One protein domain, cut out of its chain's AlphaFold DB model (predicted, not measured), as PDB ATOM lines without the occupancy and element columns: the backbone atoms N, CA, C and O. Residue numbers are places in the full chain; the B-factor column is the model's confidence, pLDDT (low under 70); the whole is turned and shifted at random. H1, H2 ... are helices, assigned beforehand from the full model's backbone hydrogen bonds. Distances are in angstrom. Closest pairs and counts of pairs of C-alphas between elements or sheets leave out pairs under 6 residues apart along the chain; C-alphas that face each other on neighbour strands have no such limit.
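Overview. This is residues 19 to 146 of the 148 residues of an uncharacterized protein of Armatimonadetes bacterium RBG_16_58_9 (UniProt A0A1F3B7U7). Two helical hairpins, H3 with H4 and H5 with H6, cross each other steeply as two layers, and H1 runs along the second half of the long helix H6 on the side away from H3 and H4. The short H2 lies near the outer part of the H3 and H4 layer, and residues 141 to 146 stick out as a tail beyond the body. The printed part has 128 residues with six named helices, H1 to H6 in order along the chain, and no named strand; the class is all helix. The whole is compact, with a radius of gyration of the C-alphas of 14.6 A and spans of 47 by 34 by 24 A.

Arrangement. H6, residues 115 to 144, is the hub, touching 4 other helices, and has a kink of 29 degrees near residue 126. With its residues 115 to 125 alone it touches H5, residues 95 to 111, in a hairpin at a shallow tilt of 22 degrees, opposite ways; the closest C-alphas, of Ala 109 and Gln 118, are 5.5 A apart. With residues 126 to 137 alone it touches H1, residues 19 to 33, at a shallow tilt of 21 degrees, the same way, closest at the C-alphas of Tyr 27 and Val 133, 5.3 A. H1 and H5 only just touch, with 3 pairs of C-alphas within 8 A, the closest being those of Met 24 and Ser 95, 6.0 A. H1, H5 and H6 form an up and down bundle, each helix running against the one before it. H4, residues 74 to 90, touches H6 at a steep tilt of 59 degrees, with the C-alphas of Cys 85 and Cys 132 closest at 4.9 A. H3, residues 48 to 68, touches H5 at a steep tilt of 61 degrees, closest at the C-alphas of Ile 59 and Thr 101, 5.1 A. H3 also touches H6, its closest C-alphas being those of Ser 66 and Val 121, 5.2 A. H3 and H4 form a hairpin, with the C-alphas of Ser 68 and Phe 77 closest at 5.3 A. H2, residues 42 to 45, is close to H3 but not clearly touching, and H2 and H4 are near each other. H1 and H3 are apart. Every O i to N i+4 pair is within hydrogen-bond range in H1, H3, H4 and H5; in H6 23 of 26 are, and H2 is too short for such a pair.

Along the chain. H6 is 45.0 A long, from C-alpha 115 at (166.120, 426.563, 286.489) to C-alpha 144 at (126.921, 431.648, 264.905). H3 measures 30.4 A, H5 24.3 A, H4 24.0 A and H1 20.8 A, which begins at C-alpha 19 (156.717, 438.109, 269.936).

Size, cuts and confidence. The two farthest C-alphas, of Asp 113 and Ser 146, are 49.7 A apart. The printed part has no cut and no long link. Mean pLDDT of the printed part is 90.8; residues 140 to 146 are under 70.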
ATOM      1  N   ASP A  19     157.654 439.204 270.192       85.25
ATOM      2  CA  ASP A  19     156.717 438.109 269.936       85.25
ATOM      3  C   ASP A  19     155.678 438.029 271.050       85.25
ATOM      4  O   ASP A  19     154.488 437.919 270.768       85.25
ATOM      5  N   LEU A  20     156.103 438.175 272.310       87.25
ATOM      6  CA  LEU A  20     155.190 438.224 273.451       87.25
ATOM      7  C   LEU A  20     154.197 439.389 273.329       87.25
ATOM      8  O   LEU A  20     152.994 439.175 273.450       87.25
ATOM      9  N   ILE A  21     154.686 440.597 273.024       90.75
ATOM     10  CA  ILE A  21     153.831 441.772 272.791       90.75
ATOM     11  C   ILE A  21     152.863 441.506 271.634       90.75
ATOM     12  O   ILE A  21     151.668 441.760 271.768       90.75
ATOM     13  N   GLY A  22     153.351 440.956 270.519       93.25
ATOM     14  CA  GLY A  22     152.508 440.586 269.383       93.25
ATOM     15  C   GLY A  22     151.379 439.635 269.786       93.25
ATOM     16  O   GLY A  22     150.225 439.878 269.451       93.25
ATOM     17  N   LYS A  23     151.681 438.607 270.587       94.88
ATOM     18  CA  LYS A  23     150.681 437.645 271.076       94.88
ATOM     19  C   LYS A  23     149.685 438.236 272.068       94.88
ATOM     20  O   LYS A  23     148.521 437.844 272.047       94.88
ATOM     21  N   MET A  24     150.100 439.184 272.905       95.19
ATOM     22  CA  MET A  24     149.165 439.920 273.759       95.19
ATOM     23  C   MET A  24     148.189 440.750 272.924       95.19
ATOM     24  O   MET A  24     146.987 440.705 273.163       95.19
ATOM     25  N   LEU A  25     148.693 441.465 271.915       95.19
ATOM     26  CA  LEU A  25     147.858 442.267 271.020       95.19
ATOM     27  C   LEU A  25     146.905 441.398 270.191       95.19
ATOM     28  O   LEU A  25     145.759 441.793 269.980       95.19
ATOM     29  N   ASP A  26     147.344 440.212 269.758       96.06
ATOM     30  CA  ASP A  26     146.489 439.229 269.085       96.06
ATOM     31  C   ASP A  26     145.330 438.782 269.991       96.06
ATOM     32  O   ASP A  26     144.194 438.690 269.527       96.06
ATOM     33  N   TYR A  27     145.604 438.533 271.277       95.69
ATOM     34  CA  TYR A  27     144.593 438.161 272.270       95.69
ATOM     35  C   TYR A  27     143.555 439.267 272.488       95.69
ATOM     36  O   TYR A  27     142.360 439.019 272.333       95.69
ATOM     37  N   GLU A  28     144.008 440.491 272.759       95.06
ATOM     38  CA  GLU A  28     143.137 441.661 272.940       95.06
ATOM     39  C   GLU A  28     142.289 441.921 271.682       95.06
ATOM     40  O   GLU A  28     141.071 442.091 271.745       95.06
ATOM     41  N   SER A  29     142.916 441.852 270.503       95.19
ATOM     42  CA  SER A  29     142.225 442.018 269.219       95.19
ATOM     43  C   SER A  29     141.197 440.915 268.967       95.19
ATOM     44  O   SER A  29     140.136 441.177 268.399       95.19
ATOM     45  N   ALA A  30     141.500 439.672 269.350       93.69
ATOM     46  CA  ALA A  30     140.562 438.563 269.238       93.69
ATOM     47  C   ALA A  30     139.360 438.767 270.165       93.69
ATOM     48  O   ALA A  30     138.236 438.614 269.700       93.69
ATOM     49  N   ALA A  31     139.577 439.168 271.420       91.94
ATOM     50  CA  ALA A  31     138.507 439.454 272.375       91.94
ATOM     51  C   ALA A  31     137.580 440.574 271.871       91.94
ATOM     52  O   ALA A  31     136.367 440.375 271.786       91.94
ATOM     53  N   ALA A  32     138.154 441.689 271.407       91.81
ATOM     54  CA  ALA A  32     137.394 442.811 270.859       91.81
ATOM     55  C   ALA A  32     136.533 442.406 269.647       91.81
ATOM     56  O   ALA A  32     135.373 442.803 269.541       91.81
ATOM     57  N   ARG A  33     137.056 441.557 268.746       92.25
ATOM     58  CA  ARG A  33     136.281 441.012 267.611       92.25
ATOM     59  C   ARG A  33     135.109 440.132 268.047       92.25
ATOM     60  O   ARG A  33     134.166 439.988 267.278       92.25
ATOM     61  N   GLN A  34     135.173 439.558 269.247       88.06
ATOM     62  CA  GLN A  34     134.094 438.769 269.845       88.06
ATOM     63  C   GLN A  34     133.125 439.596 270.690       88.06
ATOM     64  O   GLN A  34     132.267 439.028 271.362       88.06
ATOM     65  N   GLY A  35     133.251 440.927 270.685       87.31
ATOM     66  CA  GLY A  35     132.437 441.799 271.531       87.31
ATOM     67  C   GLY A  35     132.731 441.641 273.024       87.31
ATOM     68  O   GLY A  35     131.911 442.043 273.846       87.31
ATOM     69  N   VAL A  36     133.876 441.050 273.380       87.69
ATOM     70  CA  VAL A  36     134.347 440.971 274.764       87.69
ATOM     71  C   VAL A  36     135.117 442.249 275.074       87.69
ATOM     72  O   VAL A  36     136.163 442.509 274.478       87.69
ATOM     73  N   ASP A  37     134.597 443.035 276.013       87.81
ATOM     74  CA  ASP A  37     135.279 444.203 276.567       87.81
ATOM     75  C   ASP A  37     136.100 443.768 277.788       87.81
ATOM     76  O   ASP A  37     135.553 443.506 278.856       87.81
ATOM     77  N   LEU A  38     137.420 443.667 277.629       89.06
ATOM     78  CA  LEU A  38     138.330 443.248 278.699       89.06
ATOM     79  C   LEU A  38     138.582 444.351 279.748       89.06
ATOM     80  O   LEU A  38     139.035 444.050 280.857       89.06
ATOM     81  N   ASP A  39     138.250 445.609 279.443       86.44
ATOM     82  CA  ASP A  39     138.384 446.738 280.370       86.44
ATOM     83  C   ASP A  39     137.179 446.857 281.311       86.44
ATOM     84  O   ASP A  39     137.329 447.302 282.451       86.44
ATOM     85  N   ASN A  40     136.004 446.395 280.873       86.75
ATOM     86  CA  ASN A  40     134.771 446.351 281.674       86.75
ATOM     87  C   ASN A  40     134.234 444.926 281.898       86.75
ATOM     88  O   ASN A  40     133.086 444.748 282.310       86.75
ATOM     89  N   GLY A  41     135.059 443.916 281.633       85.81
ATOM     90  CA  GLY A  41     134.652 442.518 281.656       85.81
ATOM     91  C   GLY A  41     134.424 441.949 283.055       85.81
ATOM     92  O   GLY A  41     134.715 442.569 284.085       85.81
ATOM     93  N   ARG A  42     133.945 440.706 283.103       91.81
ATOM     94  CA  ARG A  42     133.609 439.962 284.331       91.81
ATOM     95  C   ARG A  42     134.702 440.014 285.394       91.81
ATOM     96  O   ARG A  42     134.383 440.198 286.566       91.81
ATOM     97  N   PHE A  43     135.977 439.903 285.017       95.31
ATOM     98  CA  PHE A  43     137.105 440.018 285.943       95.31
ATOM     99  C   PHE A  43     137.110 441.358 286.691       95.31
ATOM    100  O   PHE A  43     137.337 441.398 287.900       95.31
ATOM    101  N   LYS A  44     136.848 442.464 285.987       93.88
ATOM    102  CA  LYS A  44     136.843 443.819 286.556       93.88
ATOM    103  C   LYS A  44     135.609 444.083 287.415       93.88
ATOM    104  O   LYS A  44     135.687 444.892 288.337       93.88
ATOM    105  N   MET A  45     134.514 443.364 287.170       94.75
ATOM    106  CA  MET A  45     133.298 443.418 287.991       94.75
ATOM    107  C   MET A  45     133.448 442.739 289.362       94.75
ATOM    108  O   MET A  45     132.627 442.970 290.248       94.75
ATOM    109  N   LEU A  46     134.477 441.907 289.554       95.81
ATOM    110  CA  LEU A  46     134.769 441.280 290.842       95.81
ATOM    111  C   LEU A  46     135.221 442.315 291.879       95.81
ATOM    112  O   LEU A  46     135.925 443.278 291.565       95.81
ATOM    113  N   THR A  47     134.913 442.059 293.150       97.62
ATOM    114  CA  THR A  47     135.471 442.831 294.265       97.62
ATOM    115  C   THR A  47     136.993 442.682 294.335       97.62
ATOM    116  O   THR A  47     137.579 441.695 293.883       97.62
ATOM    117  N   ALA A  48     137.671 443.621 294.999       96.50
ATOM    118  CA  ALA A  48     139.122 443.544 295.185       96.50
ATOM    119  C   ALA A  48     139.579 442.254 295.901       96.50
ATOM    120  O   ALA A  48     140.682 441.760 295.657       96.50
ATOM    121  N   ALA A  49     138.754 441.695 296.794       97.81
ATOM    122  CA  ALA A  49     139.051 440.429 297.459       97.81
ATOM    123  C   ALA A  49     138.952 439.242 296.488       97.81
ATOM    124  O   ALA A  49     139.876 438.434 296.423       97.81
ATOM    125  N   GLU A  50     137.889 439.182 295.691       97.75
ATOM    126  CA  GLU A  50     137.690 438.138 294.680       97.75
ATOM    127  C   GLU A  50     138.761 438.187 293.592       97.75
ATOM    128  O   GLU A  50     139.319 437.149 293.251       97.75
ATOM    129  N   GLN A  51     139.138 439.380 293.118       97.19
ATOM    130  CA  GLN A  51     140.234 439.522 292.157       97.19
ATOM    131  C   GLN A  51     141.554 438.984 292.719       97.19
ATOM    132  O   GLN A  51     142.309 438.340 291.999       97.19
ATOM    133  N   ARG A  52     141.860 439.226 294.001       97.38
ATOM    134  CA  ARG A  52     143.075 438.677 294.632       97.38
ATOM    135  C   ARG A  52     143.036 437.156 294.721       97.38
ATOM    136  O   ARG A  52     144.035 436.519 294.399       97.38
ATOM    137  N   ASN A  53     141.897 436.588 295.109       97.62
ATOM    138  CA  ASN A  53     141.724 435.136 295.164       97.62
ATOM    139  C   ASN A  53     141.874 434.512 293.773       97.62
ATOM    140  O   ASN A  53     142.611 433.544 293.612       97.62
ATOM    141  N   LEU A  54     141.250 435.118 292.764       97.50
ATOM    142  CA  LEU A  54     141.339 434.652 291.390       97.50
ATOM    143  C   LEU A  54     142.760 434.779 290.832       97.50
ATOM    144  O   LEU A  54     143.239 433.849 290.198       97.50
ATOM    145  N   ARG A  55     143.478 435.879 291.100       97.94
ATOM    146  CA  ARG A  55     144.899 436.008 290.724       97.94
ATOM    147  C   ARG A  55     145.736 434.888 291.342       97.94
ATOM    148  O   ARG A  55     146.522 434.266 290.637       97.94
ATOM    149  N   ALA A  56     145.551 434.597 292.629       97.81
ATOM    150  CA  ALA A  56     146.264 433.506 293.294       97.81
ATOM    151  C   ALA A  56     145.947 432.137 292.663       97.81
ATOM    152  O   ALA A  56     146.850 431.326 292.458       97.81
ATOM    153  N   GLU A  57     144.683 431.898 292.309       97.94
ATOM    154  CA  GLU A  57     144.251 430.691 291.603       97.94
ATOM    155  C   GLU A  57     144.883 430.586 290.208       97.94
ATOM    156  O   GLU A  57     145.447 429.545 289.870       97.94
ATOM    157  N   LEU A  58     144.858 431.669 289.425       98.25
ATOM    158  CA  LEU A  58     145.476 431.729 288.100       98.25
ATOM    159  C   LEU A  58     146.980 431.458 288.175       98.25
ATOM    160  O   LEU A  58     147.490 430.699 287.358       98.25
ATOM    161  N   ILE A  59     147.682 432.011 289.169       98.00
ATOM    162  CA  ILE A  59     149.113 431.753 289.388       98.00
ATOM    163  C   ILE A  59     149.351 430.271 289.687       98.00
ATOM    164  O   ILE A  59     150.207 429.645 289.060       98.00
ATOM    165  N   ALA A  60     148.587 429.684 290.609       96.81
ATOM    166  CA  ALA A  60     148.732 428.276 290.968       96.81
ATOM    167  C   ALA A  60     148.444 427.341 289.779       96.81
ATOM    168  O   ALA A  60     149.191 426.388 289.532       96.81
ATOM    169  N   ASP A  61     147.388 427.626 289.017       97.38
ATOM    170  CA  ASP A  61     147.033 426.870 287.820       97.38
ATOM    171  C   ASP A  61     148.079 427.032 286.719       97.38
ATOM    172  O   ASP A  61     148.431 426.047 286.069       97.38
ATOM    173  N   TYR A  62     148.631 428.232 286.549       97.75
ATOM    174  CA  TYR A  62     149.682 428.500 285.580       97.75
ATOM    175  C   TYR A  62     150.974 427.749 285.927       97.75
ATOM    176  O   TYR A  62     151.545 427.090 285.064       97.75
ATOM    177  N   VAL A  63     151.405 427.746 287.194       95.06
ATOM    178  CA  VAL A  63     152.571 426.958 287.642       95.06
ATOM    179  C   VAL A  63     152.361 425.462 287.374       95.06
ATOM    180  O   VAL A  63     153.274 424.777 286.896       95.06
ATOM    181  N   ARG A  64     151.153 424.942 287.635       93.44
ATOM    182  CA  ARG A  64     150.804 423.543 287.340       93.44
ATOM    183  C   ARG A  64     150.827 423.263 285.835       93.44
ATOM    184  O   ARG A  64     151.402 422.259 285.415       93.44
ATOM    185  N   LEU A  65     150.242 424.154 285.035       95.88
ATOM    186  CA  LEU A  65     150.240 424.082 283.576       95.88
ATOM    187  C   LEU A  65     151.672 424.061 283.037       95.88
ATOM    188  O   LEU A  65     152.033 423.138 282.305       95.88
ATOM    189  N   SER A  66     152.513 425.006 283.455       94.31
ATOM    190  CA  SER A  66     153.920 425.060 283.063       94.31
ATOM    191  C   SER A  66     154.654 423.787 283.458       94.31
ATOM    192  O   SER A  66     155.315 423.191 282.621       94.31
ATOM    193  N   SER A  67     154.462 423.267 284.669       90.69
ATOM    194  CA  SER A  67     155.097 422.005 285.089       90.69
ATOM    195  C   SER A  67     154.760 420.816 284.169       90.69
ATOM    196  O   SER A  67     155.544 419.873 284.055       90.69
ATOM    197  N   SER A  68     153.620 420.862 283.468       89.62
ATOM    198  CA  SER A  68     153.241 419.856 282.469       89.62
ATOM    199  C   SER A  68     153.785 420.108 281.052       89.62
ATOM    200  O   SER A  68     153.863 419.168 280.259       89.62
ATOM    201  N   ASN A  69     154.269 421.318 280.745       91.19
ATOM    202  CA  ASN A  69     154.885 421.695 279.460       91.19
ATOM    203  C   ASN A  69     156.364 421.253 279.356       91.19
ATOM    204  O   ASN A  69     157.208 421.912 278.755       91.19
ATOM    205  N   THR A  70     156.697 420.106 279.954       87.62
ATOM    206  CA  THR A  70     158.033 419.482 279.874       87.62
ATOM    207  C   THR A  70     158.183 418.565 278.658       87.62
ATOM    208  O   THR A  70     159.255 418.009 278.430       87.62
ATOM    209  N   GLY A  71     157.105 418.357 277.891       82.19
ATOM    210  CA  GLY A  71     157.065 417.471 276.722       82.19
ATOM    211  C   GLY A  71     156.853 415.986 277.042       82.19
ATOM    212  O   GLY A  71     156.646 415.196 276.128       82.19
ATOM    213  N   LYS A  72     156.848 415.589 278.322       83.69
ATOM    214  CA  LYS A  72     156.661 414.183 278.732       83.69
ATOM    215  C   LYS A  72     155.211 413.702 278.624       83.69
ATOM    216  O   LYS A  72     154.972 412.518 278.414       83.69
ATOM    217  N   THR A  73     154.248 414.611 278.781       86.62
ATOM    218  CA  THR A  73     152.808 414.306 278.786       86.62
ATOM    219  C   THR A  73     152.030 415.314 277.927       86.62
ATOM    220  O   THR A  73     151.269 416.118 278.472       86.62
ATOM    221  N   PRO A  74     152.215 415.314 276.592       88.62
ATOM    222  CA  PRO A  74     151.675 416.351 275.705       88.62
ATOM    223  C   PRO A  74     150.143 416.437 275.740       88.62
ATOM    224  O   PRO A  74     149.604 417.520 275.926       88.62
ATOM    225  N   ALA A  75     149.437 415.302 275.712       90.06
ATOM    226  CA  ALA A  75     147.970 415.288 275.784       90.06
ATOM    227  C   ALA A  75     147.421 415.864 277.106       90.06
ATOM    228  O   ALA A  75     146.366 416.497 277.135       90.06
ATOM    229  N   TYR A  76     148.138 415.660 278.218       90.75
ATOM    230  CA  TYR A  76     147.764 416.256 279.502       90.75
ATOM    231  C   TYR A  76     147.985 417.773 279.489       90.75
ATOM    232  O   TYR A  76     147.108 418.511 279.932       90.75
ATOM    233  N   PHE A  77     149.114 418.228 278.935       94.50
ATOM    234  CA  PHE A  77     149.400 419.651 278.764       94.50
ATOM    235  C   PHE A  77     148.348 420.342 277.888       94.50
ATOM    236  O   PHE A  77     147.789 421.343 278.311       94.50
ATOM    237  N   GLU A  78     148.003 419.785 276.725       94.12
ATOM    238  CA  GLU A  78     146.993 420.350 275.815       94.12
ATOM    239  C   GLU A  78     145.612 420.482 276.475       94.12
ATOM    240  O   GLU A  78     144.934 421.509 276.350       94.12
ATOM    241  N   LYS A  79     145.201 419.459 277.235       93.88
ATOM    242  CA  LYS A  79     143.948 419.492 277.997       93.88
ATOM    243  C   LYS A  79     143.986 420.555 279.096       93.88
ATOM    244  O   LYS A  79     143.021 421.301 279.254       93.88
ATOM    245  N   ALA A  80     145.083 420.631 279.849       95.69
ATOM    246  CA  ALA A  80     145.267 421.640 280.890       95.69
ATOM    247  C   ALA A  80     145.306 423.062 280.304       95.69
ATOM    248  O   ALA A  80     144.691 423.967 280.863       95.69
ATOM    249  N   LEU A  81     145.963 423.242 279.156       97.31
ATOM    250  CA  LEU A  81     146.073 424.505 278.429       97.31
ATOM    251  C   LEU A  81     144.699 425.006 277.975       97.31
ATOM    252  O   LEU A  81     144.367 426.177 278.159       97.31
ATOM    253  N   THR A  82     143.881 424.104 277.431       95.81
ATOM    254  CA  THR A  82     142.510 424.421 277.021       95.81
ATOM    255  C   THR A  82     141.655 424.805 278.224       95.81
ATOM    256  O   THR A  82     141.050 425.870 278.207       95.81
ATOM    257  N   GLY A  83     141.686 424.020 279.307       95.75
ATOM    258  CA  GLY A  83     140.938 424.339 280.529       95.75
ATOM    259  C   GLY A  83     141.358 425.667 281.174       95.75
ATOM    260  O   GLY A  83     140.508 426.425 281.642       95.75
ATOM    261  N   PHE A  84     142.657 425.982 281.158       98.00
ATOM    262  CA  PHE A  84     143.166 427.276 281.614       98.00
ATOM    263  C   PHE A  84     142.616 428.419 280.750       98.00
ATOM    264  O   PHE A  84     142.062 429.380 281.281       98.00
ATOM    265  N   CYS A  85     142.695 428.297 279.421       97.62
ATOM    266  CA  CYS A  85     142.186 429.324 278.513       97.62
ATOM    267  C   CYS A  85     140.662 429.475 278.548       97.62
ATOM    268  O   CYS A  85     140.170 430.598 278.454       97.62
ATOM    269  N   ASP A  86     139.909 428.394 278.746       95.88
ATOM    270  CA  ASP A  86     138.460 428.461 278.938       95.88
ATOM    271  C   ASP A  86     138.103 429.295 280.168       95.88
ATOM    272  O   ASP A  86     137.234 430.166 280.074       95.88
ATOM    273  N   LYS A  87     138.807 429.083 281.291       96.19
ATOM    274  CA  LYS A  87     138.646 429.872 282.521       96.19
ATOM    275  C   LYS A  87     138.969 431.347 282.280       96.19
ATOM    276  O   LYS A  87     138.140 432.205 282.572       96.19
ATOM    277  N   VAL A  88     140.137 431.629 281.702       96.81
ATOM    278  CA  VAL A  88     140.601 432.986 281.360       96.81
ATOM    279  C   VAL A  88     139.580 433.721 280.497       96.81
ATOM    280  O   VAL A  88     139.193 434.843 280.811       96.81
ATOM    281  N   CYS A  89     139.089 433.073 279.439       94.50
ATOM    282  CA  CYS A  89     138.132 433.681 278.521       94.50
ATOM    283  C   CYS A  89     136.731 433.803 279.134       94.50
ATOM    284  O   CYS A  89     136.020 434.750 278.832       94.50
ATOM    285  N   ALA A  90     136.297 432.855 279.970       92.62
ATOM    286  CA  ALA A  90     134.987 432.910 280.629       92.62
ATOM    287  C   ALA A  90     134.898 433.997 281.709       92.62
ATOM    288  O   ALA A  90     133.802 434.488 281.991       92.62
ATOM    289  N   LEU A  91     136.037 434.334 282.313       94.56
ATOM    290  CA  LEU A  91     136.182 435.410 283.287       94.56
ATOM    291  C   LEU A  91     136.621 436.727 282.645       94.56
ATOM    292  O   LEU A  91     136.726 437.713 283.362       94.56
ATOM    293  N   GLU A  92     136.842 436.758 281.327       95.69
ATOM    294  CA  GLU A  92     137.216 437.970 280.584       95.69
ATOM    295  C   GLU A  92     138.459 438.637 281.204       95.69
ATOM    296  O   GLU A  92     138.498 439.836 281.468       95.69
ATOM    297  N   VAL A  93     139.467 437.812 281.515       96.31
ATOM    298  CA  VAL A  93     140.716 438.259 282.144       96.31
ATOM    299  C   VAL A  93     141.550 439.035 281.116       96.31
ATOM    300  O   VAL A  93     141.921 438.458 280.096       96.31
ATOM    301  N   PRO A  94     141.908 440.303 281.365       95.44
ATOM    302  CA  PRO A  94     142.672 441.100 280.408       95.44
ATOM    303  C   PRO A  94     144.126 440.619 280.285       95.44
ATOM    304  O   PRO A  94     144.688 440.036 281.220       95.44
ATOM    305  N   SER A  95     144.789 440.914 279.161       94.81
ATOM    306  CA  SER A  95     146.155 440.427 278.899       94.81
ATOM    307  C   SER A  95     147.167 440.849 279.964       94.81
ATOM    308  O   SER A  95     148.060 440.072 280.293       94.81
ATOM    309  N   HIS A  96     147.032 442.037 280.557       94.19
ATOM    310  CA  HIS A  96     147.945 442.494 281.609       94.19
ATOM    311  C   HIS A  96     147.868 441.632 282.879       94.19
ATOM    312  O   HIS A  96     148.888 441.427 283.533       94.19
ATOM    313  N   GLU A  97     146.701 441.068 283.204       96.50
ATOM    314  CA  GLU A  97     146.542 440.128 284.324       96.50
ATOM    315  C   GLU A  97     147.131 438.749 283.983       96.50
ATOM    316  O   GLU A  97     147.725 438.095 284.845       96.50
ATOM    317  N   LEU A  98     147.059 438.325 282.714       95.25
ATOM    318  CA  LEU A  98     147.759 437.126 282.235       95.25
ATOM    319  C   LEU A  98     149.280 437.283 282.310       95.25
ATOM    320  O   LEU A  98     149.974 436.364 282.744       95.25
ATOM    321  N   ILE A  99     149.804 438.453 281.944       96.06
ATOM    322  CA  ILE A  99     151.229 438.752 282.100       96.06
ATOM    323  C   ILE A  99     151.617 438.819 283.573       96.06
ATOM    324  O   ILE A  99     152.635 438.243 283.942       96.06
ATOM    325  N   GLY A 100     150.802 439.440 284.430       97.00
ATOM    326  CA  GLY A 100     151.023 439.430 285.877       97.00
ATOM    327  C   GLY A 100     151.077 438.010 286.449       97.00
ATOM    328  O   GLY A 100     151.965 437.692 287.238       97.00
ATOM    329  N   THR A 101     150.190 437.128 285.982       97.56
ATOM    330  CA  THR A 101     150.176 435.700 286.336       97.56
ATOM    331  C   THR A 101     151.473 435.001 285.917       97.56
ATOM    332  O   THR A 101     152.085 434.298 286.722       97.56
ATOM    333  N   TYR A 102     151.922 435.223 284.677       96.38
ATOM    334  CA  TYR A 102     153.192 434.704 284.167       96.38
ATOM    335  C   TYR A 102     154.390 435.200 284.988       96.38
ATOM    336  O   TYR A 102     155.234 434.394 285.375       96.38
ATOM    337  N   LEU A 103     154.460 436.503 285.275       96.31
ATOM    338  CA  LEU A 103     155.565 437.101 286.025       96.31
ATOM    339  C   LEU A 103     155.632 436.550 287.452       96.31
ATOM    340  O   LEU A 103     156.701 436.129 287.880       96.31
ATOM    341  N   ALA A 104     154.496 436.448 288.145       96.69
ATOM    342  CA  ALA A 104     154.448 435.858 289.479       96.69
ATOM    343  C   ALA A 104     154.859 434.372 289.476       96.69
ATOM    344  O   ALA A 104     155.589 433.921 290.357       96.69
ATOM    345  N   ALA A 105     154.446 433.598 288.468       95.56
ATOM    346  CA  ALA A 105     154.890 432.211 288.316       95.56
ATOM    347  C   ALA A 105     156.395 432.104 288.016       95.56
ATOM    348  O   ALA A 105     157.060 431.182 288.492       95.56
ATOM    349  N   PHE A 106     156.936 433.044 287.237       93.81
ATOM    350  CA  PHE A 106     158.360 433.123 286.931       93.81
ATOM    351  C   PHE A 106     159.186 433.467 288.180       93.81
ATOM    352  O   PHE A 106     160.198 432.815 288.425       93.81
ATOM    353  N   GLU A 107     158.726 434.410 289.009       94.56
ATOM    354  CA  GLU A 107     159.341 434.730 290.308       94.56
ATOM    355  C   GLU A 107     159.352 433.516 291.244       94.56
ATOM    356  O   GLU A 107     160.398 433.179 291.789       94.56
ATOM    357  N   ILE A 108     158.245 432.769 291.343       91.88
ATOM    358  CA  ILE A 108     158.199 431.520 292.127       91.88
ATOM    359  C   ILE A 108     159.245 430.507 291.638       91.88
ATOM    360  O   ILE A 108     159.849 429.803 292.449       91.88
ATOM    361  N   ALA A 109     159.460 430.404 290.324       90.12
ATOM    362  CA  ALA A 109     160.465 429.506 289.761       90.12
ATOM    363  C   ALA A 109     161.902 429.950 290.095       90.12
ATOM    364  O   ALA A 109     162.758 429.091 290.310       90.12
ATOM    365  N   ILE A 110     162.155 431.261 290.165       87.62
ATOM    366  CA  ILE A 110     163.442 431.836 290.585       87.62
ATOM    367  C   ILE A 110     163.674 431.606 292.080       87.62
ATOM    368  O   ILE A 110     164.695 431.036 292.454       87.62
ATOM    369  N   ASP A 111     162.719 431.983 292.931       89.25
ATOM    370  CA  ASP A 111     162.849 431.920 294.395       89.25
ATOM    371  C   ASP A 111     163.071 430.495 294.922       89.25
ATOM    372  O   ASP A 111     163.569 430.287 296.030       89.25
ATOM    373  N   ARG A 112     162.670 429.491 294.137       85.56
ATOM    374  CA  ARG A 112     162.829 428.066 294.452       85.56
ATOM    375  C   ARG A 112     164.017 427.407 293.753       85.56
ATOM    376  O   ARG A 112     164.181 426.200 293.912       85.56
ATOM    377  N   ASP A 113     164.818 428.174 293.016       83.94
ATOM    378  CA  ASP A 113     165.994 427.704 292.274       83.94
ATOM    379  C   ASP A 113     165.660 426.573 291.278       83.94
ATOM    380  O   ASP A 113     166.375 425.584 291.110       83.94
ATOM    381  N   PHE A 114     164.497 426.683 290.623       85.81
ATOM    382  CA  PHE A 114     164.034 425.724 289.624       85.81
ATOM    383  C   PHE A 114     164.360 426.208 288.207       85.81
ATOM    384  O   PHE A 114     163.468 426.584 287.444       85.81
ATOM    385  N   ASP A 115     165.636 426.142 287.818       84.31
ATOM    386  CA  ASP A 115     166.120 426.563 286.489       84.31
ATOM    387  C   ASP A 115     165.325 425.955 285.325       84.31
ATOM    388  O   ASP A 115     164.961 426.632 284.360       84.31
ATOM    389  N   TRP A 116     165.002 424.663 285.429       84.50
ATOM    390  CA  TRP A 116     164.215 423.970 284.409       84.50
ATOM    391  C   TRP A 116     162.790 424.530 284.301       84.50
ATOM    392  O   TRP A 116     162.232 424.575 283.206       84.50
ATOM    393  N   LEU A 117     162.202 424.981 285.413       87.38
ATOM    394  CA  LEU A 117     160.849 425.523 285.444       87.38
ATOM    395  C   LEU A 117     160.809 426.927 284.836       87.38
ATOM    396  O   LEU A 117     159.857 427.236 284.128       87.38
ATOM    397  N   GLN A 118     161.850 427.745 285.017       88.75
ATOM    398  CA  GLN A 118     161.929 429.090 284.430       88.75
ATOM    399  C   GLN A 118     161.785 429.067 282.900       88.75
ATOM    400  O   GLN A 118     160.988 429.816 282.326       88.75
ATOM    401  N   ALA A 119     162.527 428.177 282.228       88.19
ATOM    402  CA  ALA A 119     162.456 428.021 280.774       88.19
ATOM    403  C   ALA A 119     161.063 427.561 280.317       88.19
ATOM    404  O   ALA A 119     160.523 428.050 279.322       88.19
ATOM    405  N   VAL A 120     160.456 426.648 281.075       91.44
ATOM    406  CA  VAL A 120     159.145 426.088 280.751       91.44
ATOM    407  C   VAL A 120     158.019 427.099 280.994       91.44
ATOM    408  O   VAL A 120     157.118 427.217 280.161       91.44
ATOM    409  N   VAL A 121     158.086 427.888 282.067       92.62
ATOM    410  CA  VAL A 121     157.172 429.012 282.333       92.62
ATOM    411  C   VAL A 121     157.231 430.015 281.181       92.62
ATOM    412  O   VAL A 121     156.196 430.361 280.614       92.62
ATOM    413  N   ARG A 122     158.433 430.398 280.733       90.06
ATOM    414  CA  ARG A 122     158.596 431.315 279.592       90.06
ATOM    415  C   ARG A 122     157.991 430.780 278.296       90.06
ATOM    416  O   ARG A 122     157.383 431.540 277.552       90.06
ATOM    417  N   LYS A 123     158.140 429.490 278.002       89.88
ATOM    418  CA  LYS A 123     157.506 428.894 276.817       89.88
ATOM    419  C   LYS A 123     155.975 428.896 276.939       89.88
ATOM    420  O   LYS A 123     155.273 429.209 275.982       89.88
ATOM    421  N   THR A 124     155.466 428.601 278.133       94.94
ATOM    422  CA  THR A 124     154.033 428.405 278.386       94.94
ATOM    423  C   THR A 124     153.198 429.663 278.130       94.94
ATOM    424  O   THR A 124     152.057 429.532 277.700       94.94
ATOM    425  N   ILE A 125     153.717 430.882 278.338       95.56
ATOM    426  CA  ILE A 125     152.911 432.102 278.115       95.56
ATOM    427  C   ILE A 125     152.543 432.289 276.641       95.56
ATOM    428  O   ILE A 125     151.435 432.723 276.335       95.56
ATOM    429  N   ILE A 126     153.434 431.906 275.724       93.62
ATOM    430  CA  ILE A 126     153.152 431.962 274.288       93.62
ATOM    431  C   ILE A 126     152.059 430.951 273.934       93.62
ATOM    432  O   ILE A 126     151.095 431.319 273.262       93.62
ATOM    433  N   ASP A 127     152.166 429.720 274.444       95.00
ATOM    434  CA  ASP A 127     151.159 428.671 274.242       95.00
ATOM    435  C   ASP A 127     149.783 429.106 274.783       95.00
ATOM    436  O   ASP A 127     148.764 428.917 274.120       95.00
ATOM    437  N   VAL A 128     149.750 429.749 275.957       97.44
ATOM    438  CA  VAL A 128     148.530 430.308 276.567       97.44
ATOM    439  C   VAL A 128     147.911 431.382 275.683       97.44
ATOM    440  O   VAL A 128     146.739 431.271 275.339       97.44
ATOM    441  N   LEU A 129     148.668 432.401 275.274       96.69
ATOM    442  CA  LEU A 129     148.120 433.495 274.465       96.69
ATOM    443  C   LEU A 129     147.576 432.990 273.123       96.69
ATOM    444  O   LEU A 129     146.473 433.362 272.725       96.69
ATOM    445  N   VAL A 130     148.313 432.094 272.459       95.06
ATOM    446  CA  VAL A 130     147.872 431.473 271.203       95.06
ATOM    447  C   VAL A 130     146.597 430.660 271.417       95.06
ATOM    448  O   VAL A 130     145.623 430.842 270.689       95.06
ATOM    449  N   ASN A 131     146.561 429.791 272.426       96.62
ATOM    450  CA  ASN A 131     145.403 428.931 272.642       96.62
ATOM    451  C   ASN A 131     144.164 429.712 273.106       96.62
ATOM    452  O   ASN A 131     143.045 429.376 272.731       96.62
ATOM    453  N   CYS A 132     144.339 430.787 273.870       96.56
ATOM    454  CA  CYS A 132     143.232 431.626 274.316       96.56
ATOM    455  C   CYS A 132     142.603 432.398 273.140       96.56
ATOM    456  O   CYS A 132     141.381 432.524 273.085       96.56
ATOM    457  N   VAL A 133     143.398 432.823 272.146       96.38
ATOM    458  CA  VAL A 133     142.873 433.342 270.865       96.38
ATOM    459  C   VAL A 133     142.015 432.291 270.158       96.38
ATOM    460  O   VAL A 133     140.918 432.603 269.696       96.38
ATOM    461  N   GLU A 134     142.476 431.043 270.094       95.19
ATOM    462  CA  GLU A 134     141.725 429.953 269.461       95.19
ATOM    463  C   GLU A 134     140.423 429.625 270.207       95.19
ATOM    464  O   GLU A 134     139.390 429.400 269.576       95.19
ATOM    465  N   VAL A 135     140.428 429.658 271.543       94.00
ATOM    466  CA  VAL A 135     139.213 429.500 272.361       94.00
ATOM    467  C   VAL A 135     138.208 430.622 272.084       94.00
ATOM    468  O   VAL A 135     137.022 430.345 271.896       94.00
ATOM    469  N   LEU A 136     138.661 431.878 272.006       91.81
ATOM    470  CA  LEU A 136     137.798 433.016 271.668       91.81
ATOM    471  C   LEU A 136     137.197 432.878 270.263       91.81
ATOM    472  O   LEU A 136     135.998 433.087 270.090       91.81
ATOM    473  N   ARG A 137     137.997 432.464 269.272       90.12
ATOM    474  CA  ARG A 137     137.522 432.208 267.900       90.12
ATOM    475  C   ARG A 137     136.468 431.105 267.854       90.12
ATOM    476  O   ARG A 137     135.407 431.304 267.279       90.12
ATOM    477  N   LYS A 138     136.699 429.975 268.527       87.50
ATOM    478  CA  LYS A 138     135.735 428.860 268.557       87.50
ATOM    479  C   LYS A 138     134.410 429.233 269.219       87.50
ATOM    480  O   LYS A 138     133.362 428.747 268.797       87.50
ATOM    481  N   LYS A 139     134.433 430.094 270.242       78.88
ATOM    482  CA  LYS A 139     133.201 430.624 270.850       78.88
ATOM    483  C   LYS A 139     132.393 431.476 269.861       78.88
ATOM    484  O   LYS A 139     131.169 431.391 269.890       78.88
ATOM    485  N   ALA A 140     133.058 432.210 268.967       67.56
ATOM    486  CA  ALA A 140     132.420 432.934 267.861       67.56
ATOM    487  C   ALA A 140     131.631 431.992 266.949       67.56
ATOM    488  O   ALA A 140     130.444 432.188 266.692       67.56
ATOM    489  N   ASP A 141     132.312 430.940 266.496       64.75
ATOM    490  CA  ASP A 141     131.787 430.014 265.498       64.75
ATOM    491  C   ASP A 141     130.631 429.187 266.080       64.75
ATOM    492  O   ASP A 141     129.608 428.974 265.426       64.75
ATOM    493  N   GLY A 142     130.750 428.783 267.350       57.94
ATOM    494  CA  GLY A 142     129.689 428.097 268.088       57.94
ATOM    495  C   GLY A 142     128.456 428.970 268.359       57.94
ATOM    496  O   GLY A 142     127.340 428.456 268.334       57.94
ATOM    497  N   ALA A 143     128.626 430.282 268.566       52.09
ATOM    498  CA  ALA A 143     127.506 431.214 268.702       52.09
ATOM    499  C   ALA A 143     126.762 431.406 267.367       52.09
ATOM    500  O   ALA A 143     125.529 431.403 267.346       52.09
ATOM    501  N   TYR A 144     127.492 431.479 266.247       40.72
ATOM    502  CA  TYR A 144     126.921 431.648 264.905       40.72
ATOM    503  C   TYR A 144     126.109 430.424 264.436       40.72
ATOM    504  O   TYR A 144     125.095 430.581 263.763       40.72
ATOM    505  N   MET A 145     126.486 429.206 264.846       40.12
ATOM    506  CA  MET A 145     125.737 427.977 264.522       40.12
ATOM    507  C   MET A 145     124.458 427.766 265.352       40.12
ATOM    508  O   MET A 145     123.683 426.867 265.044       40.12
ATOM    509  N   SER A 146     124.224 428.565 266.399       41.94
ATOM    510  CA  SER A 146     123.032 428.464 267.262       41.94
ATOM    511  C   SER A 146     121.943 429.502 266.956       41.94
ATOM    512  O   SER A 146     120.865 429.456 267.545       41.94
TER     513      SER A 146